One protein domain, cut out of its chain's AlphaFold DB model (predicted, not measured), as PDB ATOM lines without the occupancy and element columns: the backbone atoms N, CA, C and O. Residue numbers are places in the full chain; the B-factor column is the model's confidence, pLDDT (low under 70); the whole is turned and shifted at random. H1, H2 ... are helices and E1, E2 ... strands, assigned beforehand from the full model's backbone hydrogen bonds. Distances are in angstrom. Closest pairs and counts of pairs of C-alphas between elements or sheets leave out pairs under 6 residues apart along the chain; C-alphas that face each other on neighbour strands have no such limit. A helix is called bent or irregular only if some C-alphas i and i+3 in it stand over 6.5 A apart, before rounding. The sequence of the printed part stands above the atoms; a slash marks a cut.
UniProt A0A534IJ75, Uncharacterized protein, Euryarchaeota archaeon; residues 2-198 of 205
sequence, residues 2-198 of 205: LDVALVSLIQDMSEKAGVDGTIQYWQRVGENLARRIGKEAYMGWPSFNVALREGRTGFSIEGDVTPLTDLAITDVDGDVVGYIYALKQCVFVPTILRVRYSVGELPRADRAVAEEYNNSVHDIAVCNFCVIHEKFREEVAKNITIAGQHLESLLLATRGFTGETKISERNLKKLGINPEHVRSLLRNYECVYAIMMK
ATOM      1  N   LEU A   2     -20.212 -84.092  87.533       90.19
ATOM      2  CA  LEU A   2     -19.293 -82.945  87.628       90.19
ATOM      3  C   LEU A   2     -20.006 -81.586  87.654       90.19
ATOM      4  O   LEU A   2     -19.615 -80.726  88.432       90.19
ATOM      5  N   ASP A   3     -21.069 -81.404  86.870       92.19
ATOM      6  CA  ASP A   3     -21.802 -80.130  86.844       92.19
ATOM      7  C   ASP A   3     -22.514 -79.850  88.181       92.19
ATOM      8  O   ASP A   3     -22.453 -78.734  88.688       92.19
ATOM      9  N   VAL A   4     -23.093 -80.883  88.813       91.19
ATOM     10  CA  VAL A   4     -23.658 -80.795  90.175       91.19
ATOM     11  C   VAL A   4     -22.574 -80.406  91.179       91.19
ATOM     12  O   VAL A   4     -22.768 -79.480  91.958       91.19
ATOM     13  N   ALA A   5     -21.410 -81.063  91.127       93.94
ATOM     14  CA  ALA A   5     -20.295 -80.749  92.016       93.94
ATOM     15  C   ALA A   5     -19.776 -79.315  91.822       93.94
ATOM     16  O   ALA A   5     -19.438 -78.663  92.803       93.94
ATOM     17  N   LEU A   6     -19.740 -78.807  90.585       93.88
ATOM     18  CA  LEU A   6     -19.345 -77.428  90.292       93.88
ATOM     19  C   LEU A   6     -20.343 -76.415  90.867       93.88
ATOM     20  O   LEU A   6     -19.926 -75.445  91.494       93.88
ATOM     21  N   VAL A   7     -21.646 -76.648  90.685       94.12
ATOM     22  CA  VAL A   7     -22.699 -75.795  91.259       94.12
ATOM     23  C   VAL A   7     -22.599 -75.774  92.784       94.12
ATOM     24  O   VAL A   7     -22.564 -74.693  93.373       94.12
ATOM     25  N   SER A   8     -22.479 -76.947  93.414       94.00
ATOM     26  CA  SER A   8     -22.289 -77.051  94.863       94.00
ATOM     27  C   SER A   8     -21.007 -76.361  95.319       94.00
ATOM     28  O   SER A   8     -21.041 -75.645  96.306       94.00
ATOM     29  N   LEU A   9     -19.897 -76.504  94.589       94.06
ATOM     30  CA  LEU A   9     -18.631 -75.855  94.930       94.06
ATOM     31  C   LEU A   9     -18.758 -74.327  94.943       94.06
ATOM     32  O   LEU A   9     -18.339 -73.698  95.909       94.06
ATOM     33  N   ILE A  10     -19.330 -73.734  93.890       94.25
ATOM     34  CA  ILE A  10     -19.491 -72.275  93.793       94.25
ATOM     35  C   ILE A  10     -20.373 -71.763  94.945       94.25
ATOM     36  O   ILE A  10     -20.031 -70.765  95.583       94.25
ATOM     37  N   GLN A  11     -21.478 -72.461  95.234       95.62
ATOM     38  CA  GLN A  11     -22.386 -72.107  96.325       95.62
ATOM     39  C   GLN A  11     -21.702 -72.231  97.696       95.62
ATOM     40  O   GLN A  11     -21.659 -71.256  98.445       95.62
ATOM     41  N   ASP A  12     -21.093 -73.383  97.992       95.94
ATOM     42  CA  ASP A  12     -20.402 -73.657  99.256       95.94
ATOM     43  C   ASP A  12     -19.261 -72.673  99.515       95.94
ATOM     44  O   ASP A  12     -19.046 -72.251 100.653       95.94
ATOM     45  N   MET A  13     -18.503 -72.315  98.477       95.12
ATOM     46  CA  MET A  13     -17.429 -71.335  98.601       95.12
ATOM     47  C   MET A  13     -17.966 -69.974  99.030       95.12
ATOM     48  O   MET A  13     -17.407 -69.371  99.943       95.12
ATOM     49  N   SER A  14     -19.059 -69.511  98.420       95.19
ATOM     50  CA  SER A  14     -19.661 -68.228  98.790       95.19
ATOM     51  C   SER A  14     -20.274 -68.256 100.189       95.19
ATOM     52  O   SER A  14     -20.150 -67.278 100.918       95.19
ATOM     53  N   GLU A  15     -20.869 -69.373 100.609       95.94
ATOM     54  CA  GLU A  15     -21.432 -69.517 101.960       95.94
ATOM     55  C   GLU A  15     -20.359 -69.593 103.052       95.94
ATOM     56  O   GLU A  15     -20.537 -69.043 104.137       95.94
ATOM     57  N   LYS A  16     -19.236 -70.269 102.780       95.75
ATOM     58  CA  LYS A  16     -18.186 -70.519 103.781       95.75
ATOM     59  C   LYS A  16     -17.106 -69.443 103.810       95.75
ATOM     60  O   LYS A  16     -16.636 -69.089 104.885       95.75
ATOM     61  N   ALA A  17     -16.675 -68.963 102.646       93.81
ATOM     62  CA  ALA A  17     -15.596 -67.984 102.510       93.81
ATOM     63  C   ALA A  17     -16.103 -66.563 102.218       93.81
ATOM     64  O   ALA A  17     -15.302 -65.629 102.171       93.81
ATOM     65  N   GLY A  18     -17.410 -66.394 102.008       96.62
ATOM     66  CA  GLY A  18     -17.982 -65.149 101.519       96.62
ATOM     67  C   GLY A  18     -17.778 -64.957 100.014       96.62
ATOM     68  O   GLY A  18     -16.999 -65.652  99.346       96.62
ATOM     69  N   VAL A  19     -18.491 -63.970  99.475       97.00
ATOM     70  CA  VAL A  19     -18.410 -63.591  98.060       97.00
ATOM     71  C   VAL A  19     -17.002 -63.083  97.715       97.00
ATOM     72  O   VAL A  19     -16.408 -63.558  96.747       97.00
ATOM     73  N   ASP A  20     -16.404 -62.248  98.568       96.31
ATOM     74  CA  ASP A  20     -15.024 -61.762  98.404       96.31
ATOM     75  C   ASP A  20     -13.996 -62.896  98.382       96.31
ATOM     76  O   ASP A  20     -13.098 -62.934  97.537       96.31
ATOM     77  N   GLY A  21     -14.137 -63.871  99.288       96.44
ATOM     78  CA  GLY A  21     -13.268 -65.047  99.321       96.44
ATOM     79  C   GLY A  21     -13.377 -65.880  98.041       96.44
ATOM     80  O   GLY A  21     -12.375 -66.413  97.551       96.44
ATOM     81  N   THR A  22     -14.577 -65.938  97.459       96.88
ATOM     82  CA  THR A  22     -14.837 -66.599  96.174       96.88
ATOM     83  C   THR A  22     -14.190 -65.843  95.011       96.88
ATOM     84  O   THR A  22     -13.518 -66.467  94.189       96.88
ATOM     85  N   ILE A  23     -14.287 -64.508  94.979       98.06
ATOM     86  CA  ILE A  23     -13.590 -63.658  93.997       98.06
ATOM     87  C   ILE A  23     -12.080 -63.903  94.049       98.06
ATOM     88  O   ILE A  23     -11.466 -64.210  93.025       98.06
ATOM     89  N   GLN A  24     -11.481 -63.838  95.240       97.38
ATOM     90  CA  GLN A  24     -10.044 -64.064  95.415       97.38
ATOM     91  C   GLN A  24      -9.625 -65.465  94.960       97.38
ATOM     92  O   GLN A  24      -8.542 -65.649  94.401       97.38
ATOM     93  N   TYR A  25     -10.464 -66.477  95.197       97.31
ATOM     94  CA  TYR A  25     -10.209 -67.818  94.689       97.31
ATOM     95  C   TYR A  25     -10.225 -67.854  93.159       97.31
ATOM     96  O   TYR A  25      -9.280 -68.379  92.568       97.31
ATOM     97  N   TRP A  26     -11.230 -67.265  92.507       97.56
ATOM     98  CA  TRP A  26     -11.306 -67.232  91.044       97.56
ATOM     99  C   TRP A  26     -10.163 -66.456  90.399       97.56
ATOM    100  O   TRP A  26      -9.610 -66.914  89.398       97.56
ATOM    101  N   GLN A  27      -9.726 -65.358  91.016       98.06
ATOM    102  CA  GLN A  27      -8.518 -64.656  90.592       98.06
ATOM    103  C   GLN A  27      -7.290 -65.577  90.661       98.06
ATOM    104  O   GLN A  27      -6.577 -65.718  89.668       98.06
ATOM    105  N   ARG A  28      -7.083 -66.303  91.772       98.00
ATOM    106  CA  ARG A  28      -5.988 -67.288  91.878       98.00
ATOM    107  C   ARG A  28      -6.085 -68.399  90.833       98.00
ATOM    108  O   ARG A  28      -5.054 -68.869  90.357       98.00
ATOM    109  N   VAL A  29      -7.290 -68.839  90.467       96.62
ATOM    110  CA  VAL A  29      -7.472 -69.802  89.368       96.62
ATOM    111  C   VAL A  29      -6.969 -69.207  88.051       96.62
ATOM    112  O   VAL A  29      -6.178 -69.863  87.373       96.62
ATOM    113  N   GLY A  30      -7.340 -67.965  87.727       97.06
ATOM    114  CA  GLY A  30      -6.842 -67.253  86.543       97.06
ATOM    115  C   GLY A  30      -5.314 -67.125  86.526       97.06
ATOM    116  O   GLY A  30      -4.674 -67.465  85.531       97.06
ATOM    117  N   GLU A  31      -4.709 -66.740  87.655       97.56
ATOM    118  CA  GLU A  31      -3.247 -66.672  87.805       97.56
ATOM    119  C   GLU A  31      -2.576 -68.033  87.581       97.56
ATOM    120  O   GLU A  31      -1.576 -68.141  86.871       97.56
ATOM    121  N   ASN A  32      -3.124 -69.093  88.177       96.81
ATOM    122  CA  ASN A  32      -2.574 -70.440  88.060       96.81
ATOM    123  C   ASN A  32      -2.674 -70.990  86.634       96.81
ATOM    124  O   ASN A  32      -1.784 -71.729  86.212       96.81
ATOM    125  N   LEU A  33      -3.726 -70.634  85.892       94.88
ATOM    126  CA  LEU A  33      -3.841 -70.959  84.471       94.88
ATOM    127  C   LEU A  33      -2.759 -70.235  83.664       94.88
ATOM    128  O   LEU A  33      -2.042 -70.883  82.904       94.88
ATOM    129  N   ALA A  34      -2.568 -68.935  83.892       95.56
ATOM    130  CA  ALA A  34      -1.548 -68.152  83.199       95.56
ATOM    131  C   ALA A  34      -0.119 -68.648  83.485       95.56
ATOM    132  O   ALA A  34       0.707 -68.686  82.578       95.56
ATOM    133  N   ARG A  35       0.178 -69.114  84.707       93.44
ATOM    134  CA  ARG A  35       1.492 -69.700  85.058       93.44
ATOM    135  C   ARG A  35       1.844 -70.963  84.273       93.44
ATOM    136  O   ARG A  35       3.018 -71.311  84.191       93.44
ATOM    137  N   ARG A  36       0.848 -71.675  83.738       92.12
ATOM    138  CA  ARG A  36       1.068 -72.854  82.885       92.12
ATOM    139  C   ARG A  36       1.410 -72.469  81.448       92.12
ATOM    140  O   ARG A  36       1.862 -73.327  80.695       92.12
ATOM    141  N   ILE A  37       1.202 -71.207  81.078       93.19
ATOM    142  CA  ILE A  37       1.586 -70.663  79.784       93.19
ATOM    143  C   ILE A  37       3.049 -70.224  79.859       93.19
ATOM    144  O   ILE A  37       3.447 -69.486  80.763       93.19
ATOM    145  N   GLY A  38       3.857 -70.712  78.917       90.81
ATOM    146  CA  GLY A  38       5.269 -70.357  78.812       90.81
ATOM    147  C   GLY A  38       5.486 -68.883  78.466       90.81
ATOM    148  O   GLY A  38       4.555 -68.146  78.148       90.81
ATOM    149  N   LYS A  39       6.745 -68.444  78.518       96.19
ATOM    150  CA  LYS A  39       7.117 -67.119  78.015       96.19
ATOM    151  C   LYS A  39       7.100 -67.122  76.491       96.19
ATOM    152  O   LYS A  39       7.623 -68.052  75.879       96.19
ATOM    153  N   GLU A  40       6.578 -66.056  75.902       97.31
ATOM    154  CA  GLU A  40       6.503 -65.880  74.453       97.31
ATOM    155  C   GLU A  40       7.182 -64.572  74.045       97.31
ATOM    156  O   GLU A  40       7.132 -63.560  74.752       97.31
ATOM    157  N   ALA A  41       7.833 -64.590  72.888       97.62
ATOM    158  CA  ALA A  41       8.504 -63.427  72.334       97.62
ATOM    159  C   ALA A  41       8.211 -63.329  70.842       97.62
ATOM    160  O   ALA A  41       8.417 -64.281  70.088       97.62
ATOM    161  N   TYR A  42       7.746 -62.158  70.427       98.06
ATOM    162  CA  TYR A  42       7.369 -61.862  69.055       98.06
ATOM    163  C   TYR A  42       8.143 -60.644  68.559       98.06
ATOM    164  O   TYR A  42       8.350 -59.676  69.292       98.06
ATOM    165  N   MET A  43       8.558 -60.667  67.291       96.50
ATOM    166  CA  MET A  43       9.349 -59.580  66.695       96.50
ATOM    167  C   MET A  43       8.542 -58.290  66.511       96.50
ATOM    168  O   MET A  43       9.107 -57.204  66.499       96.50
ATOM    169  N   GLY A  44       7.222 -58.406  66.377       96.62
ATOM    170  CA  GLY A  44       6.314 -57.279  66.198       96.62
ATOM    171  C   GLY A  44       4.855 -57.727  66.163       96.62
ATOM    172  O   GLY A  44       4.562 -58.925  66.075       96.62
ATOM    173  N   TRP A  45       3.933 -56.768  66.185       96.88
ATOM    174  CA  TRP A  45       2.494 -57.046  66.185       96.88
ATOM    175  C   TRP A  45       2.000 -57.944  65.043       96.88
ATOM    176  O   TRP A  45       1.202 -58.835  65.329       96.88
ATOM    177  N   PRO A  46       2.473 -57.815  63.783       96.00
ATOM    178  CA  PRO A  46       2.047 -58.724  62.722       96.00
ATOM    179  C   PRO A  46       2.348 -60.192  63.046       96.00
ATOM    180  O   PRO A  46       1.493 -61.050  62.844       96.00
ATOM    181  N   SER A  47       3.525 -60.481  63.616       97.00
ATOM    182  CA  SER A  47       3.903 -61.848  64.000       97.00
ATOM    183  C   SER A  47       3.049 -62.396  65.147       97.00
ATOM    184  O   SER A  47       2.638 -63.553  65.094       97.00
ATOM    185  N   PHE A  48       2.713 -61.557  66.133       97.38
ATOM    186  CA  PHE A  48       1.804 -61.925  67.218       97.38
ATOM    187  C   PHE A  48       0.383 -62.192  66.704       97.38
ATOM    188  O   PHE A  48      -0.205 -63.222  67.018       97.38
ATOM    189  N   ASN A  49      -0.149 -61.310  65.852       96.19
ATOM    190  CA  ASN A  49      -1.501 -61.432  65.302       96.19
ATOM    191  C   ASN A  49      -1.663 -62.675  64.419       96.19
ATOM    192  O   ASN A  49      -2.710 -63.320  64.461       96.19
ATOM    193  N   VAL A  50      -0.639 -63.031  63.636       95.31
ATOM    194  CA  VAL A  50      -0.622 -64.290  62.873       95.31
ATOM    195  C   VAL A  50      -0.595 -65.487  63.820       95.31
ATOM    196  O   VAL A  50      -1.433 -66.373  63.690       95.31
ATOM    197  N   ALA A  51       0.299 -65.492  64.815       95.81
ATOM    198  CA  ALA A  51       0.378 -66.583  65.782       95.81
ATOM    199  C   ALA A  51      -0.934 -66.771  66.561       95.81
ATOM    200  O   ALA A  51      -1.346 -67.905  66.778       95.81
ATOM    201  N   LEU A  52      -1.611 -65.682  66.939       95.19
ATOM    202  CA  LEU A  52      -2.902 -65.727  67.627       95.19
ATOM    203  C   LEU A  52      -3.977 -66.377  66.750       95.19
ATOM    204  O   LEU A  52      -4.666 -67.283  67.206       95.19
ATOM    205  N   ARG A  53      -4.089 -65.957  65.482       92.19
ATOM    206  CA  ARG A  53      -5.046 -66.543  64.526       92.19
ATOM    207  C   ARG A  53      -4.786 -68.029  64.271       92.19
ATOM    208  O   ARG A  53      -5.719 -68.777  64.011       92.19
ATOM    209  N   GLU A  54      -3.528 -68.449  64.339       93.56
ATOM    210  CA  GLU A  54      -3.112 -69.844  64.168       93.56
ATOM    211  C   GLU A  54      -3.194 -70.672  65.460       93.56
ATOM    212  O   GLU A  54      -2.821 -71.845  65.462       93.56
ATOM    213  N   GLY A  55      -3.664 -70.089  66.565       92.94
ATOM    214  CA  GLY A  55      -3.821 -70.801  67.829       92.94
ATOM    215  C   GLY A  55      -2.510 -71.053  68.583       92.94
ATOM    216  O   GLY A  55      -2.418 -72.000  69.363       92.94
ATOM    217  N   ARG A  56      -1.467 -70.255  68.323       93.62
ATOM    218  CA  ARG A  56      -0.086 -70.462  68.803       93.62
ATOM    219  C   ARG A  56       0.365 -69.455  69.865       93.62
ATOM    220  O   ARG A  56       1.566 -69.274  70.052       93.62
ATOM    221  N   THR A  57      -0.573 -68.778  70.521       94.94
ATOM    222  CA  THR A  57      -0.296 -67.841  71.625       94.94
ATOM    223  C   THR A  57      -0.984 -68.299  72.904       94.94
ATOM    224  O   THR A  57      -1.985 -69.017  72.861       94.94
ATOM    225  N   GLY A  58      -0.537 -67.784  74.043       92.44
ATOM    226  CA  GLY A  58      -1.167 -68.010  75.340       92.44
ATOM    227  C   GLY A  58      -2.649 -67.639  75.389       92.44
ATOM    228  O   GLY A  58      -3.427 -68.303  76.065       92.44
ATOM    229  N   PHE A  59      -3.063 -66.625  74.626       93.75
ATOM    230  CA  PHE A  59      -4.465 -66.207  74.513       93.75
ATOM    231  C   PHE A  59      -5.329 -67.179  73.702       93.75
ATOM    232  O   PHE A  59      -6.547 -67.191  73.847       93.75
ATOM    233  N   SER A  60      -4.717 -68.029  72.876       89.81
ATOM    234  CA  SER A  60      -5.442 -68.972  72.017       89.81
ATOM    235  C   SER A  60      -6.155 -70.077  72.804       89.81
ATOM    236  O   SER A  60      -7.066 -70.718  72.283       89.81
ATOM    237  N   ILE A  61      -5.791 -70.286  74.078       89.31
ATOM    238  CA  ILE A  61      -6.509 -71.207  74.974       89.31
ATOM    239  C   ILE A  61      -7.966 -70.781  75.201       89.31
ATOM    240  O   ILE A  61      -8.806 -71.613  75.539       89.31
ATOM    241  N   GLU A  62      -8.274 -69.498  74.997       90.25
ATOM    242  CA  GLU A  62      -9.631 -68.971  75.107       90.25
ATOM    243  C   GLU A  62     -10.490 -69.269  73.863       90.25
ATOM    244  O   GLU A  62     -11.675 -68.952  73.851       90.25
ATOM    245  N   GLY A  63      -9.940 -69.909  72.830       90.62
ATOM    246  CA  GLY A  63     -10.673 -70.300  71.629       90.62
ATOM    247  C   GLY A  63     -10.545 -69.291  70.486       90.62
ATOM    248  O   GLY A  63      -9.456 -68.812  70.186       90.62
ATOM    249  N   ASP A  64     -11.658 -69.021  69.796       93.81
ATOM    250  CA  ASP A  64     -11.689 -68.226  68.559       93.81
ATOM    251  C   ASP A  64     -11.583 -66.718  68.851       93.81
ATOM    252  O   ASP A  64     -12.586 -66.023  69.066       93.81
ATOM    253  N   VAL A  65     -10.339 -66.234  68.895       95.06
ATOM    254  CA  VAL A  65      -9.988 -64.829  69.113       95.06
ATOM    255  C   VAL A  65      -9.618 -64.163  67.790       95.06
ATOM    256  O   VAL A  65      -8.673 -64.552  67.105       95.06
ATOM    257  N   THR A  66     -10.317 -63.075  67.470       93.62
ATOM    258  CA  THR A  66     -10.059 -62.262  66.280       93.62
ATOM    259  C   THR A  66      -9.337 -60.961  66.651       93.62
ATOM    260  O   THR A  66      -9.887 -60.172  67.422       93.62
ATOM    261  N   PRO A  67      -8.144 -60.675  66.092       94.50
ATOM    262  CA  PRO A  67      -7.544 -59.347  66.176       94.50
ATOM    263  C   PRO A  67      -8.271 -58.379  65.234       94.50
ATOM    264  O   PRO A  67      -8.305 -58.597  64.018       94.50
ATOM    265  N   LEU A  68      -8.816 -57.298  65.789       93.94
ATOM    266  CA  LEU A  68      -9.465 -56.210  65.058       93.94
ATOM    267  C   LEU A  68      -8.390 -55.219  64.596       93.94
ATOM    268  O   LEU A  68      -8.101 -54.218  65.246       93.94
ATOM    269  N   THR A  69      -7.700 -55.570  63.509       86.38
ATOM    270  CA  THR A  69      -6.500 -54.855  63.037       86.38
ATOM    271  C   THR A  69      -6.770 -53.440  62.529       86.38
ATOM    272  O   THR A  69      -5.848 -52.637  62.443       86.38
ATOM    273  N   ASP A  70      -8.020 -53.143  62.194       86.31
ATOM    274  CA  ASP A  70      -8.543 -51.810  61.895       86.31
ATOM    275  C   ASP A  70      -8.620 -50.901  63.134       86.31
ATOM    276  O   ASP A  70      -8.682 -49.682  63.002       86.31
ATOM    277  N   LEU A  71      -8.544 -51.480  64.335       87.44
ATOM    278  CA  LEU A  71      -8.563 -50.788  65.623       87.44
ATOM    279  C   LEU A  71      -7.187 -50.866  66.299       87.44
ATOM    280  O   LEU A  71      -7.043 -51.339  67.431       87.44
ATOM    281  N   ALA A  72      -6.157 -50.428  65.571       93.44
ATOM    282  CA  ALA A  72      -4.816 -50.273  66.121       93.44
ATOM    283  C   ALA A  72      -4.803 -49.181  67.203       93.44
ATOM    284  O   ALA A  72      -5.363 -48.100  67.029       93.44
ATOM    285  N   ILE A  73      -4.132 -49.466  68.312       95.06
ATOM    286  CA  ILE A  73      -3.908 -48.523  69.404       95.06
ATOM    287  C   ILE A  73      -2.548 -47.878  69.161       95.06
ATOM    288  O   ILE A  73      -1.541 -48.585  69.068       95.06
ATOM    289  N   THR A  74      -2.518 -46.550  69.064       94.62
ATOM    290  CA  THR A  74      -1.287 -45.781  68.846       94.62
ATOM    291  C   THR A  74      -0.913 -44.952  70.065       94.62
ATOM    292  O   THR A  74      -1.794 -44.445  70.767       94.62
ATOM    293  N   ASP A  75       0.380 -44.755  70.283       94.38
ATOM    294  CA  ASP A  75       0.871 -43.814  71.285       94.38
ATOM    295  C   ASP A  75       0.855 -42.351  70.791       94.38
ATOM    296  O   ASP A  75       0.305 -42.018  69.731       94.38
ATOM    297  N   VAL A  76       1.413 -41.448  71.602       93.25
ATOM    298  CA  VAL A  76       1.553 -40.014  71.298       93.25
ATOM    299  C   VAL A  76       2.365 -39.737  70.032       93.25
ATOM    300  O   VAL A  76       2.028 -38.792  69.314       93.25
ATOM    301  N   ASP A  77       3.341 -40.585  69.717       92.19
ATOM    302  CA  ASP A  77       4.227 -40.450  68.559       92.19
ATOM    303  C   ASP A  77       3.599 -41.055  67.288       92.19
ATOM    304  O   ASP A  77       3.983 -40.723  66.168       92.19
ATOM    305  N   GLY A  78       2.524 -41.833  67.451       91.38
ATOM    306  CA  GLY A  78       1.792 -42.478  66.361       91.38
ATOM    307  C   GLY A  78       2.247 -43.912  66.097       91.38
ATOM    308  O   GLY A  78       1.757 -44.524  65.146       91.38
ATOM    309  N   ASP A  79       3.121 -44.456  66.941       93.31
ATOM    310  CA  ASP A  79       3.576 -45.834  66.848       93.31
ATOM    311  C   ASP A  79       2.489 -46.790  67.335       93.31
ATOM    312  O   ASP A  79       1.751 -46.518  68.286       93.31
ATOM    313  N   VAL A  80       2.375 -47.943  66.673       94.94
ATOM    314  CA  VAL A  80       1.400 -48.969  67.051       94.94
ATOM    315  C   VAL A  80       1.871 -49.688  68.310       94.94
ATOM    316  O   VAL A  80       2.808 -50.488  68.294       94.94
ATOM    317  N   VAL A  81       1.142 -49.463  69.396       96.50
ATOM    318  CA  VAL A  81       1.421 -50.024  70.719       96.50
ATOM    319  C   VAL A  81       0.409 -51.076  71.143       96.50
ATOM    320  O   VAL A  81       0.547 -51.620  72.230       96.50
ATOM    321  N   GLY A  82      -0.601 -51.393  70.334       97.06
ATOM    322  CA  GLY A  82      -1.602 -52.394  70.694       97.06
ATOM    323  C   GLY A  82      -2.682 -52.603  69.651       97.06
ATOM    324  O   GLY A  82      -2.744 -51.896  68.648       97.06
ATOM    325  N   TYR A  83      -3.555 -53.565  69.923       97.38
ATOM    326  CA  TYR A  83      -4.760 -53.830  69.139       97.38
ATOM    327  C   TYR A  83      -5.921 -54.210  70.053       97.38
ATOM    328  O   TYR A  83      -5.728 -54.627  71.201       97.38
ATOM    329  N   ILE A  84      -7.131 -54.102  69.512       97.50
ATOM    330  CA  ILE A  84      -8.330 -54.687  70.105       97.50
ATOM    331  C   ILE A  84      -8.498 -56.119  69.595       97.50
ATOM    332  O   ILE A  84      -8.286 -56.416  68.420       97.50
ATOM    333  N   TYR A  85      -8.913 -57.004  70.488       97.38
ATOM    334  CA  TYR A  85      -9.170 -58.412  70.246       97.38
ATOM    335  C   TYR A  85     -10.591 -58.739  70.683       97.38
ATOM    336  O   TYR A  85     -11.097 -58.206  71.674       97.38
ATOM    337  N   ALA A  86     -11.239 -59.620  69.931       96.75
ATOM    338  CA  ALA A  86     -12.604 -60.027  70.192       96.75
ATOM    339  C   ALA A  86     -12.707 -61.551  70.226       96.75
ATOM    340  O   ALA A  86     -12.359 -62.234  69.264       96.75
ATOM    341  N   LEU A  87     -13.184 -62.079  71.349       96.56
ATOM    342  CA  LEU A  87     -13.459 -63.495  71.538       96.56
ATOM    343  C   LEU A  87     -14.887 -63.791  71.086       96.56
ATOM    344  O   LEU A  87     -15.842 -63.226  71.627       96.56
ATOM    345  N   LYS A  88     -15.042 -64.695  70.119       95.50
ATOM    346  CA  LYS A  88     -16.350 -65.040  69.548       95.50
ATOM    347  C   LYS A  88     -17.281 -65.707  70.555       95.50
ATOM    348  O   LYS A  88     -18.433 -65.301  70.675       95.50
ATOM    349  N   GLN A  89     -16.770 -66.694  71.287       95.25
ATOM    350  CA  GLN A  89     -17.496 -67.411  72.330       95.25
ATOM    351  C   GLN A  89     -16.585 -67.641  73.538       95.25
ATOM    352  O   GLN A  89     -15.479 -68.149  73.405       95.25
ATOM    353  N   CYS A  90     -17.064 -67.283  74.723       94.19
ATOM    354  CA  CYS A  90     -16.446 -67.540  76.012       94.19
ATOM    355  C   CYS A  90     -16.304 -69.051  76.246       94.19
ATOM    356  O   CYS A  90     -17.274 -69.805  76.138       94.19
ATOM    357  N   VAL A  91     -15.109 -69.497  76.652       92.88
ATOM    358  CA  VAL A  91     -14.824 -70.926  76.903       92.88
ATOM    359  C   VAL A  91     -15.666 -71.547  78.015       92.88
ATOM    360  O   VAL A  91     -15.779 -72.770  78.096       92.88
ATOM    361  N   PHE A  92     -16.292 -70.729  78.863       93.31
ATOM    362  CA  PHE A  92     -17.203 -71.207  79.895       93.31
ATOM    363  C   PHE A  92     -18.641 -71.399  79.403       93.31
ATOM    364  O   PHE A  92     -19.403 -72.070  80.095       93.31
ATOM    365  N   VAL A  93     -19.024 -70.924  78.208       93.50
ATOM    366  CA  VAL A  93     -20.382 -71.141  77.666       93.50
ATOM    367  C   VAL A  93     -20.748 -72.624  77.574       93.50
ATOM    368  O   VAL A  93     -21.814 -72.985  78.077       93.50
ATOM    369  N   PRO A  94     -19.896 -73.527  77.042       92.94
ATOM    370  CA  PRO A  94     -20.186 -74.959  77.069       92.94
ATOM    371  C   PRO A  94     -20.432 -75.498  78.483       92.94
ATOM    372  O   PRO A  94     -21.312 -76.332  78.681       92.94
ATOM    373  N   THR A  95     -19.690 -75.014  79.482       92.31
ATOM    374  CA  THR A  95     -19.875 -75.407  80.887       92.31
ATOM    375  C   THR A  95     -21.197 -74.890  81.447       92.31
ATOM    376  O   THR A  95     -21.942 -75.665  82.039       92.31
ATOM    377  N   ILE A  96     -21.532 -73.622  81.202       92.56
ATOM    378  CA  ILE A  96     -22.810 -73.016  81.605       92.56
ATOM    379  C   ILE A  96     -23.987 -73.787  80.993       92.56
ATOM    380  O   ILE A  96     -24.952 -74.100  81.686       92.56
ATOM    381  N   LEU A  97     -23.890 -74.152  79.711       92.88
ATOM    382  CA  LEU A  97     -24.904 -74.951  79.024       92.88
ATOM    383  C   LEU A  97     -25.070 -76.337  79.657       92.88
ATOM    384  O   LEU A  97     -26.196 -76.743  79.933       92.88
ATOM    385  N   ARG A  98     -23.974 -77.052  79.942       94.12
ATOM    386  CA  ARG A  98     -24.046 -78.359  80.621       94.12
ATOM    387  C   ARG A  98     -24.678 -78.255  82.004       94.12
ATOM    388  O   ARG A  98     -25.536 -79.075  82.326       94.12
ATOM    389  N   VAL A  99     -24.315 -77.245  82.796       93.81
ATOM    390  CA  VAL A  99     -24.953 -76.973  84.094       93.81
ATOM    391  C   VAL A  99     -26.452 -76.742  83.913       93.81
ATOM    392  O   VAL A  99     -27.254 -77.393  84.576       93.81
ATOM    393  N   ARG A 100     -26.850 -75.899  82.958       91.00
ATOM    394  CA  ARG A 100     -28.264 -75.633  82.674       91.00
ATOM    395  C   ARG A 100     -29.040 -76.899  82.299       91.00
ATOM    396  O   ARG A 100     -30.145 -77.091  82.787       91.00
ATOM    397  N   TYR A 101     -28.480 -77.767  81.459       91.75
ATOM    398  CA  TYR A 101     -29.168 -78.990  81.031       91.75
ATOM    399  C   TYR A 101     -29.217 -80.081  82.103       91.75
ATOM    400  O   TYR A 101     -30.153 -80.874  82.116       91.75
ATOM    401  N   SER A 102     -28.209 -80.149  82.974       92.44
ATOM    402  CA  SER A 102     -28.064 -81.231  83.956       92.44
ATOM    403  C   SER A 102     -28.559 -80.885  85.364       92.44
ATOM    404  O   SER A 102     -29.002 -81.779  86.079       92.44
ATOM    405  N   VAL A 103     -28.484 -79.613  85.762       92.38
ATOM    406  CA  VAL A 103     -28.847 -79.108  87.100       92.38
ATOM    407  C   VAL A 103     -30.019 -78.124  87.031       92.38
ATOM    408  O   VAL A 103     -30.812 -78.049  87.962       92.38
ATOM    409  N   GLY A 104     -30.161 -77.400  85.919       90.69
ATOM    410  CA  GLY A 104     -31.247 -76.445  85.671       90.69
ATOM    411  C   GLY A 104     -30.759 -75.000  85.607       90.69
ATOM    412  O   GLY A 104     -31.034 -74.298  84.634       90.69
ATOM    413  N   GLU A 105     -29.980 -74.565  86.597       89.44
ATOM    414  CA  GLU A 105     -29.454 -73.198  86.679       89.44
ATOM    415  C   GLU A 105     -28.085 -73.126  87.367       89.44
ATOM    416  O   GLU A 105     -27.640 -74.071  88.021       89.44
ATOM    417  N   LEU A 106     -27.401 -71.991  87.188       91.62
ATOM    418  CA  LEU A 106     -26.220 -71.640  87.976       91.62
ATOM    419  C   LEU A 106     -26.642 -71.287  89.417       91.62
ATOM    420  O   LEU A 106     -27.759 -70.810  89.622       91.62
ATOM    421  N   PRO A 107     -25.769 -71.494  90.419       93.50
ATOM    422  CA  PRO A 107     -26.096 -71.178  91.806       93.50
ATOM    423  C   PRO A 107     -26.289 -69.671  91.994       93.50
ATOM    424  O   PRO A 107     -25.707 -68.870  91.267       93.50
ATOM    425  N   ARG A 108     -27.038 -69.263  93.025       93.31
ATOM    426  CA  ARG A 108     -27.262 -67.835  93.342       93.31
ATOM    427  C   ARG A 108     -25.954 -67.075  93.563       93.31
ATOM    428  O   ARG A 108     -25.859 -65.899  93.216       93.31
ATOM    429  N   ALA A 109     -24.947 -67.774  94.086       95.50
ATOM    430  CA  ALA A 109     -23.584 -67.285  94.220       95.50
ATOM    431  C   ALA A 109     -22.972 -66.775  92.899       95.50
ATOM    432  O   ALA A 109     -22.159 -65.860  92.940       95.50
ATOM    433  N   ASP A 110     -23.374 -67.293  91.731       95.94
ATOM    434  CA  ASP A 110     -22.863 -66.831  90.432       95.94
ATOM    435  C   ASP A 110     -23.085 -65.327  90.216       95.94
ATOM    436  O   ASP A 110     -22.144 -64.595  89.902       95.94
ATOM    437  N   ARG A 111     -24.321 -64.865  90.441       95.44
ATOM    438  CA  ARG A 111     -24.679 -63.448  90.306       95.44
ATOM    439  C   ARG A 111     -24.077 -62.605  91.416       95.44
ATOM    440  O   ARG A 111     -23.507 -61.565  91.121       95.44
ATOM    441  N   ALA A 112     -24.140 -63.083  92.660       97.50
ATOM    442  CA  ALA A 112     -23.584 -62.358  93.800       97.50
ATOM    443  C   ALA A 112     -22.082 -62.075  93.616       97.50
ATOM    444  O   ALA A 112     -21.628 -60.963  93.858       97.50
ATOM    445  N   VAL A 113     -21.321 -63.056  93.116       98.19
ATOM    446  CA  VAL A 113     -19.893 -62.893  92.801       98.19
ATOM    447  C   VAL A 113     -19.664 -61.889  91.677       98.19
ATOM    448  O   VAL A 113     -18.763 -61.064  91.790       98.19
ATOM    449  N   ALA A 114     -20.455 -61.937  90.602       97.56
ATOM    450  CA  ALA A 114     -20.320 -60.983  89.504       97.56
ATOM    451  C   ALA A 114     -20.648 -59.547  89.945       97.56
ATOM    452  O   ALA A 114     -19.909 -58.622  89.619       97.56
ATOM    453  N   GLU A 115     -21.731 -59.361  90.700       97.94
ATOM    454  CA  GLU A 115     -22.157 -58.064  91.232       97.94
ATOM    455  C   GLU A 115     -21.118 -57.478  92.189       97.94
ATOM    456  O   GLU A 115     -20.714 -56.329  92.017       97.94
ATOM    457  N   GLU A 116     -20.628 -58.271  93.143       98.25
ATOM    458  CA  GLU A 116     -19.598 -57.816  94.076       98.25
ATOM    459  C   GLU A 116     -18.305 -57.456  93.341       98.25
ATOM    460  O   GLU A 116     -17.754 -56.381  93.559       98.25
ATOM    461  N   TYR A 117     -17.868 -58.281  92.383       98.31
ATOM    462  CA  TYR A 117     -16.695 -57.975  91.562       98.31
ATOM    463  C   TYR A 117     -16.844 -56.653  90.800       98.31
ATOM    464  O   TYR A 117     -15.904 -55.859  90.736       98.31
ATOM    465  N   ASN A 118     -18.032 -56.397  90.251       98.12
ATOM    466  CA  ASN A 118     -18.324 -55.151  89.550       98.12
ATOM    467  C   ASN A 118     -18.270 -53.929  90.473       98.12
ATOM    468  O   ASN A 118     -17.811 -52.869  90.053       98.12
ATOM    469  N   ASN A 119     -18.711 -54.086  91.723       97.56
ATOM    470  CA  ASN A 119     -18.745 -53.010  92.708       97.56
ATOM    471  C   ASN A 119     -17.364 -52.703  93.303       97.56
ATOM    472  O   ASN A 119     -17.058 -51.538  93.559       97.56
ATOM    473  N   SER A 120     -16.540 -53.726  93.545       96.12
ATOM    474  CA  SER A 120     -15.301 -53.587  94.322       96.12
ATOM    475  C   SER A 120     -14.013 -53.693  93.505       96.12
ATOM    476  O   SER A 120     -12.979 -53.177  93.938       96.12
ATOM    477  N   VAL A 121     -14.045 -54.319  92.323       96.06
ATOM    478  CA  VAL A 121     -12.845 -54.575  91.510       96.06
ATOM    479  C   VAL A 121     -12.927 -53.884  90.154       96.06
ATOM    480  O   VAL A 121     -12.112 -53.006  89.857       96.06
ATOM    481  N   HIS A 122     -13.883 -54.285  89.317       96.75
ATOM    482  CA  HIS A 122     -14.033 -53.767  87.963       96.75
ATOM    483  C   HIS A 122     -15.416 -54.098  87.388       96.75
ATOM    484  O   HIS A 122     -15.755 -55.268  87.227       96.75
ATOM    485  N   ASP A 123     -16.189 -53.067  87.028       97.00
ATOM    486  CA  ASP A 123     -17.524 -53.206  86.431       97.00
ATOM    487  C   ASP A 123     -17.477 -53.754  84.993       97.00
ATOM    488  O   ASP A 123     -17.501 -53.016  84.005       97.00
ATOM    489  N   ILE A 124     -17.338 -55.075  84.873       97.06
ATOM    490  CA  ILE A 124     -17.124 -55.771  83.599       97.06
ATOM    491  C   ILE A 124     -17.646 -57.215  83.560       97.06
ATOM    492  O   ILE A 124     -17.762 -57.812  82.483       97.06
ATOM    493  N   ALA A 125     -17.943 -57.800  84.720       97.62
ATOM    494  CA  ALA A 125     -18.350 -59.186  84.882       97.62
ATOM    495  C   ALA A 125     -19.868 -59.355  84.724       97.62
ATOM    496  O   ALA A 125     -20.660 -58.620  85.301       97.62
ATOM    497  N   VAL A 126     -20.276 -60.376  83.973       96.88
ATOM    498  CA  VAL A 126     -21.689 -60.781  83.787       96.88
ATOM    499  C   VAL A 126     -21.998 -62.136  84.439       96.88
ATOM    500  O   VAL A 126     -23.138 -62.583  84.452       96.88
ATOM    501  N   CYS A 127     -20.969 -62.829  84.930       96.00
ATOM    502  CA  CYS A 127     -21.055 -64.075  85.693       96.00
ATOM    503  C   CYS A 127     -19.745 -64.282  86.470       96.00
ATOM    504  O   CYS A 127     -18.741 -63.619  86.183       96.00
ATOM    505  N   ASN A 128     -19.718 -65.230  87.409       96.00
ATOM    506  CA  ASN A 128     -18.537 -65.477  88.246       96.00
ATOM    507  C   ASN A 128     -17.279 -65.840  87.430       96.00
ATOM    508  O   ASN A 128     -16.164 -65.465  87.787       96.00
ATOM    509  N   PHE A 129     -17.448 -66.516  86.289       95.62
ATOM    510  CA  PHE A 129     -16.328 -66.954  85.456       95.62
ATOM    511  C   PHE A 129     -15.584 -65.795  84.773       95.62
ATOM    512  O   PHE A 129     -14.418 -65.950  84.404       95.62
ATOM    513  N   CYS A 130     -16.209 -64.617  84.643       97.12
ATOM    514  CA  CYS A 130     -15.542 -63.420  84.126       97.12
ATOM    515  C   CYS A 130     -14.339 -63.011  84.988       97.12
ATOM    516  O   CYS A 130     -13.338 -62.554  84.439       97.12
ATOM    517  N   VAL A 131     -14.402 -63.256  86.305       97.94
ATOM    518  CA  VAL A 131     -13.303 -63.003  87.251       97.94
ATOM    519  C   VAL A 131     -12.058 -63.810  86.875       97.94
ATOM    520  O   VAL A 131     -10.938 -63.301  86.907       97.94
ATOM    521  N   ILE A 132     -12.253 -65.070  86.467       97.00
ATOM    522  CA  ILE A 132     -11.166 -65.953  86.030       97.00
ATOM    523  C   ILE A 132     -10.556 -65.423  84.731       97.00
ATOM    524  O   ILE A 132      -9.334 -65.329  84.631       97.00
ATOM    525  N   HIS A 133     -11.394 -65.079  83.747       94.12
ATOM    526  CA  HIS A 133     -10.946 -64.607  82.433       94.12
ATOM    527  C   HIS A 133     -10.143 -63.326  82.504       94.12
ATOM    528  O   HIS A 133      -9.063 -63.250  81.922       94.12
ATOM    529  N   GLU A 134     -10.665 -62.322  83.199       96.69
ATOM    530  CA  GLU A 134      -9.964 -61.054  83.312       96.69
ATOM    531  C   GLU A 134      -8.590 -61.264  83.944       96.69
ATOM    532  O   GLU A 134      -7.576 -60.877  83.361       96.69
ATOM    533  N   LYS A 135      -8.540 -62.002  85.058       97.94
ATOM    534  CA  LYS A 135      -7.279 -62.265  85.740       97.94
ATOM    535  C   LYS A 135      -6.312 -63.105  84.906       97.94
ATOM    536  O   LYS A 135      -5.121 -62.813  84.862       97.94
ATOM    537  N   PHE A 136      -6.809 -64.124  84.210       97.69
ATOM    538  CA  PHE A 136      -6.004 -64.920  83.287       97.69
ATOM    539  C   PHE A 136      -5.361 -64.040  82.204       97.69
ATOM    540  O   PHE A 136      -4.151 -64.118  82.000       97.69
ATOM    541  N   ARG A 137      -6.145 -63.171  81.553       97.12
ATOM    542  CA  ARG A 137      -5.666 -62.278  80.487       97.12
ATOM    543  C   ARG A 137      -4.630 -61.273  80.994       97.12
ATOM    544  O   ARG A 137      -3.628 -61.034  80.322       97.12
ATOM    545  N   GLU A 138      -4.847 -60.709  82.181       97.38
ATOM    546  CA  GLU A 138      -3.880 -59.819  82.834       97.38
ATOM    547  C   GLU A 138      -2.535 -60.504  83.082       97.38
ATOM    548  O   GLU A 138      -1.481 -59.913  82.846       97.38
ATOM    549  N   GLU A 139      -2.556 -61.740  83.583       97.69
ATOM    550  CA  GLU A 139      -1.333 -62.463  83.921       97.69
ATOM    551  C   GLU A 139      -0.630 -63.037  82.690       97.69
ATOM    552  O   GLU A 139       0.594 -62.943  82.595       97.69
ATOM    553  N   VAL A 140      -1.372 -63.584  81.720       96.94
ATOM    554  CA  VAL A 140      -0.768 -64.152  80.506       96.94
ATOM    555  C   VAL A 140      -0.096 -63.065  79.666       96.94
ATOM    556  O   VAL A 140       0.990 -63.297  79.144       96.94
ATOM    557  N   ALA A 141      -0.649 -61.844  79.627       97.50
ATOM    558  CA  ALA A 141      -0.027 -60.708  78.944       97.50
ATOM    559  C   ALA A 141       1.399 -60.419  79.450       97.50
ATOM    560  O   ALA A 141       2.277 -60.071  78.664       97.50
ATOM    561  N   LYS A 142       1.672 -60.628  80.747       96.25
ATOM    562  CA  LYS A 142       3.001 -60.392  81.341       96.25
ATOM    563  C   LYS A 142       4.053 -61.386  80.844       96.25
ATOM    564  O   LYS A 142       5.238 -61.050  80.824       96.25
ATOM    565  N   ASN A 143       3.628 -62.585  80.441       95.88
ATOM    566  CA  ASN A 143       4.503 -63.634  79.911       95.88
ATOM    567  C   ASN A 143       4.868 -63.415  78.439       95.88
ATOM    568  O   ASN A 143       5.758 -64.097  77.930       95.88
ATOM    569  N   ILE A 144       4.209 -62.471  77.767       97.25
ATOM    570  CA  ILE A 144       4.379 -62.209  76.344       97.25
ATOM    571  C   ILE A 144       5.143 -60.900  76.160       97.25
ATOM    572  O   ILE A 144       4.894 -59.900  76.839       97.25
ATOM    573  N   THR A 145       6.080 -60.910  75.216       98.06
ATOM    574  CA  THR A 145       6.791 -59.712  74.773       98.06
ATOM    575  C   THR A 145       6.637 -59.502  73.274       98.06
ATOM    576  O   THR A 145       6.661 -60.456  72.493       98.06
ATOM    577  N   ILE A 146       6.497 -58.243  72.863       97.62
ATOM    578  CA  ILE A 146       6.495 -57.826  71.456       97.62
ATOM    579  C   ILE A 146       7.590 -56.781  71.287       97.62
ATOM    580  O   ILE A 146       7.593 -55.778  71.995       97.62
ATOM    581  N   ALA A 147       8.546 -57.036  70.389       95.31
ATOM    582  CA  ALA A 147       9.739 -56.202  70.214       95.31
ATOM    583  C   ALA A 147      10.483 -55.932  71.546       95.31
ATOM    584  O   ALA A 147      10.970 -54.834  71.804       95.31
ATOM    585  N   GLY A 148      10.527 -56.938  72.427       95.62
ATOM    586  CA  GLY A 148      11.152 -56.843  73.751       95.62
ATOM    587  C   GLY A 148      10.340 -56.085  74.813       95.62
ATOM    588  O   GLY A 148      10.786 -56.012  75.953       95.62
ATOM    589  N   GLN A 149       9.154 -55.561  74.484       96.88
ATOM    590  CA  GLN A 149       8.276 -54.864  75.429       96.88
ATOM    591  C   GLN A 149       7.232 -55.811  76.022       96.88
ATOM    592  O   GLN A 149       6.592 -56.570  75.292       96.88
ATOM    593  N   HIS A 150       7.039 -55.748  77.341       96.25
ATOM    594  CA  HIS A 150       5.976 -56.485  78.030       96.25
ATOM    595  C   HIS A 150       4.598 -55.920  77.698       96.25
ATOM    596  O   HIS A 150       4.451 -54.719  77.460       96.25
ATOM    597  N   LEU A 151       3.584 -56.779  77.747       97.69
ATOM    598  CA  LEU A 151       2.211 -56.398  77.445       97.69
ATOM    599  C   LEU A 151       1.366 -56.200  78.713       97.69
ATOM    600  O   LEU A 151       1.674 -56.709  79.794       97.69
ATOM    601  N   GLU A 152       0.273 -55.463  78.559       97.44
ATOM    602  CA  GLU A 152      -0.875 -55.437  79.459       97.44
ATOM    603  C   GLU A 152      -2.145 -55.807  78.677       97.44
ATOM    604  O   GLU A 152      -2.238 -55.571  77.469       97.44
ATOM    605  N   SER A 153      -3.115 -56.397  79.374       97.88
ATOM    606  CA  SER A 153      -4.442 -56.688  78.835       97.88
ATOM    607  C   SER A 153      -5.484 -55.846  79.560       97.88
ATOM    608  O   SER A 153      -5.466 -55.776  80.786       97.88
ATOM    609  N   LEU A 154      -6.410 -55.248  78.813       97.31
ATOM    610  CA  LEU A 154      -7.506 -54.440  79.350       97.31
ATOM    611  C   LEU A 154      -8.835 -54.979  78.835       97.31
ATOM    612  O   LEU A 154      -9.107 -54.910  77.635       97.31
ATOM    613  N   LEU A 155      -9.683 -55.496  79.722       97.44
ATOM    614  CA  LEU A 155     -11.022 -55.924  79.333       97.44
ATOM    615  C   LEU A 155     -11.892 -54.694  79.041       97.44
ATOM    616  O   LEU A 155     -11.958 -53.767  79.851       97.44
ATOM    617  N   LEU A 156     -12.516 -54.661  77.864       97.94
ATOM    618  CA  LEU A 156     -13.278 -53.505  77.381       97.94
ATOM    619  C   LEU A 156     -14.779 -53.743  77.461       97.94
ATOM    620  O   LEU A 156     -15.523 -52.834  77.820       97.94
ATOM    621  N   ALA A 157     -15.224 -54.951  77.127       98.06
ATOM    622  CA  ALA A 157     -16.627 -55.313  77.203       98.06
ATOM    623  C   ALA A 157     -16.836 -56.827  77.274       98.06
ATOM    624  O   ALA A 157     -16.041 -57.606  76.741       98.06
ATOM    625  N   THR A 158     -17.957 -57.222  77.867       98.00
ATOM    626  CA  THR A 158     -18.369 -58.619  78.009       98.00
ATOM    627  C   THR A 158     -19.846 -58.753  77.665       98.00
ATOM    628  O   THR A 158     -20.648 -57.894  78.032       98.00
ATOM    629  N   ARG A 159     -20.218 -59.848  77.001       97.50
ATOM    630  CA  ARG A 159     -21.598 -60.303  76.830       97.50
ATOM    631  C   ARG A 159     -21.739 -61.706  77.405       97.50
ATOM    632  O   ARG A 159     -21.012 -62.617  77.019       97.50
ATOM    633  N   GLY A 160     -22.687 -61.866  78.315       93.12
ATOM    634  CA  GLY A 160     -23.026 -63.138  78.927       93.12
ATOM    635  C   GLY A 160     -23.892 -63.992  78.014       93.12
ATOM    636  O   GLY A 160     -24.506 -63.515  77.060       93.12
ATOM    637  N   PHE A 161     -24.002 -65.270  78.361       88.00
ATOM    638  CA  PHE A 161     -24.812 -66.236  77.620       88.00
ATOM    639  C   PHE A 161     -26.299 -65.831  77.505       88.00
ATOM    640  O   PHE A 161     -26.958 -66.140  76.517       88.00
ATOM    641  N   THR A 162     -26.836 -65.121  78.499       87.94
ATOM    642  CA  THR A 162     -28.220 -64.608  78.516       87.94
ATOM    643  C   THR A 162     -28.411 -63.327  77.700       87.94
ATOM    644  O   THR A 162     -29.529 -62.827  77.615       87.94
ATOM    645  N   GLY A 163     -27.342 -62.785  77.108       92.00
ATOM    646  CA  GLY A 163     -27.349 -61.518  76.378       92.00
ATOM    647  C   GLY A 163     -27.074 -60.285  77.241       92.00
ATOM    648  O   GLY A 163     -26.956 -59.197  76.686       92.00
ATOM    649  N   GLU A 164     -26.932 -60.432  78.563       94.75
ATOM    650  CA  GLU A 164     -26.487 -59.343  79.443       94.75
ATOM    651  C   GLU A 164     -25.117 -58.816  79.002       94.75
ATOM    652  O   GLU A 164     -24.248 -59.598  78.615       94.75
ATOM    653  N   THR A 165     -24.910 -57.501  79.064       97.25
ATOM    654  CA  THR A 165     -23.653 -56.874  78.652       97.25
ATOM    655  C   THR A 165     -23.100 -55.944  79.716       97.25
ATOM    656  O   THR A 165     -23.854 -55.179  80.314       97.25
ATOM    657  N   LYS A 166     -21.774 -55.923  79.849       97.69
ATOM    658  CA  LYS A 166     -21.022 -54.941  80.636       97.69
ATOM    659  C   LYS A 166     -19.943 -54.295  79.777       97.69
ATOM    660  O   LYS A 166     -19.397 -54.937  78.878       97.69
ATOM    661  N   ILE A 167     -19.659 -53.021  80.031       97.62
ATOM    662  CA  ILE A 167     -18.684 -52.224  79.284       97.62
ATOM    663  C   ILE A 167     -17.837 -51.442  80.284       97.62
ATOM    664  O   ILE A 167     -18.374 -50.727  81.122       97.62
ATOM    665  N   SER A 168     -16.515 -51.532  80.149       97.44
ATOM    666  CA  SER A 168     -15.575 -50.807  80.996       97.44
ATOM    667  C   SER A 168     -15.412 -49.372  80.505       97.44
ATOM    668  O   SER A 168     -14.567 -49.082  79.654       97.44
ATOM    669  N   GLU A 169     -16.186 -48.439  81.059       95.44
ATOM    670  CA  GLU A 169     -16.021 -47.012  80.746       95.44
ATOM    671  C   GLU A 169     -14.605 -46.522  81.070       95.44
ATOM    672  O   GLU A 169     -14.015 -45.753  80.308       95.44
ATOM    673  N   ARG A 170     -14.020 -47.024  82.167       94.75
ATOM    674  CA  ARG A 170     -12.660 -46.678  82.595       94.75
ATOM    675  C   ARG A 170     -11.625 -47.041  81.534       94.75
ATOM    676  O   ARG A 170     -10.805 -46.197  81.171       94.75
ATOM    677  N   ASN A 171     -11.644 -48.281  81.042       96.19
ATOM    678  CA  ASN A 171     -10.646 -48.743  80.079       96.19
ATOM    679  C   ASN A 171     -10.884 -48.138  78.692       96.19
ATOM    680  O   ASN A 171      -9.925 -47.767  78.024       96.19
ATOM    681  N   LEU A 172     -12.140 -47.952  78.282       95.25
ATOM    682  CA  LEU A 172     -12.447 -47.264  77.027       95.25
ATOM    683  C   LEU A 172     -11.993 -45.807  77.035       95.25
ATOM    684  O   LEU A 172     -11.385 -45.360  76.064       95.25
ATOM    685  N   LYS A 173     -12.215 -45.092  78.145       94.44
ATOM    686  CA  LYS A 173     -11.715 -43.727  78.330       94.44
ATOM    687  C   LYS A 173     -10.189 -43.683  78.263       94.44
ATOM    688  O   LYS A 173      -9.660 -42.834  77.557       94.44
ATOM    689  N   LYS A 174      -9.493 -44.620  78.928       93.00
ATOM    690  CA  LYS A 174      -8.021 -44.749  78.858       93.00
ATOM    691  C   LYS A 174      -7.526 -44.903  77.414       93.00
ATOM    692  O   LYS A 174      -6.482 -44.363  77.075       93.00
ATOM    693  N   LEU A 175      -8.260 -45.639  76.579       93.38
ATOM    694  CA  LEU A 175      -7.887 -45.910  75.189       93.38
ATOM    695  C   LEU A 175      -8.433 -44.888  74.177       93.38
ATOM    696  O   LEU A 175      -8.125 -44.997  72.994       93.38
ATOM    697  N   GLY A 176      -9.266 -43.932  74.602       92.25
ATOM    698  CA  GLY A 176      -9.935 -42.995  73.693       92.25
ATOM    699  C   GLY A 176     -10.920 -43.662  72.721       92.25
ATOM    700  O   GLY A 176     -11.156 -43.144  71.632       92.25
ATOM    701  N   ILE A 177     -11.491 -44.816  73.084       91.69
ATOM    702  CA  ILE A 177     -12.388 -45.591  72.214       91.69
ATOM    703  C   ILE A 177     -13.849 -45.249  72.512       91.69
ATOM    704  O   ILE A 177     -14.274 -45.224  73.666       91.69
ATOM    705  N   ASN A 178     -14.647 -45.061  71.458       92.19
ATOM    706  CA  ASN A 178     -16.087 -44.843  71.576       92.19
ATOM    707  C   ASN A 178     -16.808 -46.096  72.139       92.19
ATOM    708  O   ASN A 178     -16.781 -47.149  71.487       92.19
ATOM    709  N   PRO A 179     -17.520 -45.995  73.281       93.69
ATOM    710  CA  PRO A 179     -18.285 -47.106  73.848       93.69
ATOM    711  C   PRO A 179     -19.340 -47.708  72.920       93.69
ATOM    712  O   PRO A 179     -19.535 -48.921  72.939       93.69
ATOM    713  N   GLU A 180     -19.981 -46.908  72.062       94.00
ATOM    714  CA  GLU A 180     -20.982 -47.418  71.115       94.00
ATOM    715  C   GLU A 180     -20.367 -48.357  70.082       94.00
ATOM    716  O   GLU A 180     -20.963 -49.372  69.711       94.00
ATOM    717  N   HIS A 181     -19.141 -48.055  69.647       93.50
ATOM    718  CA  HIS A 181     -18.426 -48.915  68.718       93.50
ATOM    719  C   HIS A 181     -18.151 -50.280  69.357       93.50
ATOM    720  O   HIS A 181     -18.469 -51.313  68.765       93.50
ATOM    721  N   VAL A 182     -17.674 -50.298  70.603       95.44
ATOM    722  CA  VAL A 182     -17.405 -51.546  71.335       95.44
ATOM    723  C   VAL A 182     -18.689 -52.306  71.661       95.44
ATOM    724  O   VAL A 182     -18.740 -53.522  71.479       95.44
ATOM    725  N   ARG A 183     -19.771 -51.614  72.033       95.19
ATOM    726  CA  ARG A 183     -21.092 -52.236  72.214       95.19
ATOM    727  C   ARG A 183     -21.566 -52.933  70.940       95.19
ATOM    728  O   ARG A 183     -22.150 -54.011  70.998       95.19
ATOM    729  N   SER A 184     -21.290 -52.345  69.779       96.00
ATOM    730  CA  SER A 184     -21.662 -52.913  68.484       96.00
ATOM    731  C   SER A 184     -20.956 -54.248  68.187       96.00
ATOM    732  O   SER A 184     -21.561 -55.137  67.580       96.00
ATOM    733  N   LEU A 185     -19.720 -54.419  68.675       96.81
ATOM    734  CA  LEU A 185     -18.951 -55.661  68.557       96.81
ATOM    735  C   LEU A 185     -19.597 -56.798  69.359       96.81
ATOM    736  O   LEU A 185     -19.608 -57.941  68.899       96.81
ATOM    737  N   LEU A 186     -20.236 -56.489  70.494       96.94
ATOM    738  CA  LEU A 186     -20.943 -57.477  71.315       96.94
ATOM    739  C   LEU A 186     -22.142 -58.127  70.614       96.94
ATOM    740  O   LEU A 186     -22.763 -59.019  71.177       96.94
ATOM    741  N   ARG A 187     -22.505 -57.731  69.388       95.31
ATOM    742  CA  ARG A 187     -23.471 -58.492  68.579       95.31
ATOM    743  C   ARG A 187     -22.892 -59.825  68.105       95.31
ATOM    744  O   ARG A 187     -23.615 -60.818  68.071       95.31
ATOM    745  N   ASN A 188     -21.592 -59.855  67.817       95.25
ATOM    746  CA  ASN A 188     -20.910 -61.001  67.212       95.25
ATOM    747  C   ASN A 188     -19.875 -61.658  68.136       95.25
ATOM    748  O   ASN A 188     -19.469 -62.787  67.872       95.25
ATOM    749  N   TYR A 189     -19.473 -60.972  69.206       97.00
ATOM    750  CA  TYR A 189     -18.426 -61.414  70.125       97.00
ATOM    751  C   TYR A 189     -18.918 -61.393  71.578       97.00
ATOM    752  O   TYR A 189     -19.787 -60.602  71.941       97.00
ATOM    753  N   GLU A 190     -18.373 -62.271  72.417       96.94
ATOM    754  CA  GLU A 190     -18.734 -62.391  73.835       96.94
ATOM    755  C   GLU A 190     -17.754 -61.683  74.775       96.94
ATOM    756  O   GLU A 190     -18.129 -61.303  75.882       96.94
ATOM    757  N   CYS A 191     -16.512 -61.449  74.354       97.00
ATOM    758  CA  CYS A 191     -15.580 -60.586  75.082       97.00
ATOM    759  C   CYS A 191     -14.802 -59.713  74.104       97.00
ATOM    760  O   CYS A 191     -14.366 -60.191  73.061       97.00
ATOM    761  N   VAL A 192     -14.569 -58.459  74.473       97.94
ATOM    762  CA  VAL A 192     -13.710 -57.526  73.742       97.94
ATOM    763  C   VAL A 192     -12.671 -56.989  74.710       97.94
ATOM    764  O   VAL A 192     -13.020 -56.522  75.794       97.94
ATOM    765  N   TYR A 193     -11.398 -57.063  74.345       98.00
ATOM    766  CA  TYR A 193     -10.284 -56.642  75.190       98.00
ATOM    767  C   TYR A 193      -9.159 -56.044  74.345       98.00
ATOM    768  O   TYR A 193      -9.037 -56.342  73.162       98.00
ATOM    769  N   ALA A 194      -8.338 -55.188  74.936       97.75
ATOM    770  CA  ALA A 194      -7.120 -54.694  74.311       97.75
ATOM    771  C   ALA A 194      -5.914 -55.480  74.822       97.75
ATOM    772  O   ALA A 194      -5.832 -55.758  76.017       97.75
ATOM    773  N   ILE A 195      -4.966 -55.774  73.933       97.81
ATOM    774  CA  ILE A 195      -3.596 -56.131  74.315       97.81
ATOM    775  C   ILE A 195      -2.699 -55.016  73.797       97.81
ATOM    776  O   ILE A 195      -2.751 -54.674  72.612       97.81
ATOM    777  N   MET A 196      -1.880 -54.453  74.679       97.06
ATOM    778  CA  MET A 196      -1.010 -53.327  74.356       97.06
ATOM    779  C   MET A 196       0.311 -53.387  75.122       97.06
ATOM    780  O   MET A 196       0.420 -54.086  76.125       97.06
ATOM    781  N   MET A 197       1.319 -52.657  74.653       97.25
ATOM    782  CA  MET A 197       2.585 -52.479  75.354       97.25
ATOM    783  C   MET A 197       2.337 -51.786  76.691       97.25
ATOM    784  O   MET A 197       1.693 -50.735  76.765       97.25
ATOM    785  N   LYS A 198       2.863 -52.383  77.757       95.81
ATOM    786  CA  LYS A 198       2.686 -51.889  79.115       95.81
ATOM    787  C   LYS A 198       3.353 -50.526  79.273       95.81
ATOM    788  O   LYS A 198       4.550 -50.385  79.041       95.81
TER     789      LYS A 198
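Overview. This is residues 2 to 198 of the 205 residues of an uncharacterized protein of Euryarchaeota archaeon (UniProt A0A534IJ75). A strongly twisted sheet of seven strands curls round the helix H2, while H6 packs along its strands, with H1b on H6. H7 and H8 pack on the sheet too, and H1a, H4 and H5 make a helical end away from it on the long axis. The printed part has 197 residues, in the order H1 E1 H2 H3 E2 E3 H4 H5 H6 E4 E5 E6 H7 H8 E7; its class is mixed, and the branched sheet pairs antiparallel but for parallel E1 and E4. It is compact, with a radius of gyration of the C-alphas of 16.9 A and spans of 51 by 36 by 29 A.

Arrangement. Begin at H1, residues 2 to 35, assigned by its hydrogen bonds as one helix but bent, with C-alphas 16 and 19 9.0 A apart; its arms H1a, 2 to 16, and H1b, 19 to 35, stand at a steep tilt of 53 degrees. Next come E1, residues 40 to 42, an edge strand, and H2, residues 45 to 53, on the sheet. H3, residues 58 to 62, only grazes the sheet. E2, residues 65 to 74, bends by 75 degrees at residue 70 and forms a hairpin with E3, residues 80 to 87; N 66 and O 86 are 2.8 A apart. H4, residues 93 to 102, touches residues 3 to 7 of H1a alone, closest at the C-alphas of Val 99 and Asp 3, 5.2 A. H5, residues 108 to 120, touches H1b, closest at the C-alphas of Val 113 and Val 19, 5.5 A. H6, residues 129 to 142, touches H1b at a steep tilt of 39 degrees, closest at the C-alphas of Phe 136 and Gly 30, 4.1 A. E4, residues 144 to 146, E5, residues 149 to 159, and E6, residues 165 to 167, form a meander, each strand the antiparallel neighbour of the one before; N 146 and O 149 are 3.0 A apart, N 158 and O 166 2.9 A. E1 pairs with E4, N 42 to O 145 at 2.9 A. H7, residues 169 to 175, is on the face opposite H2. H8, residues 179 to 185, lies over E5, across the strands at 78 degrees on the local plane. E7, residues 191 to 197, has E3 on one side, N 85 to O 193 at 2.8 A, and E5 on the other, N 154 to O 194 at 2.9 A; H6 lies over E7 at a height over the sheet of 7.5 A. Every O i to N i+4 pair is within hydrogen-bond range in H1a, H1b, H2, H4, H5, H7 and H8; H6 has 9 of 10, and H3 0 of 1, with 1 of 2 O i to N i+3 pairs.

Along the chain. Find C-alpha 2 at (-19.293, -82.945, 87.628), where H1a begins its 20.4 A; H1b is 24.5 A long. E5 runs 30.4 A from C-alpha 149 at (8.276, -54.864, 75.429). E7 ends at C-alpha 197, (2.585, -52.479, 75.354).

Size, cuts and confidence. The C-alphas farthest apart, of Asp 77 and Ser 102, are 54.2 A apart. The printed part has no cut and no long link, and no printed residue is under 70 in pLDDT.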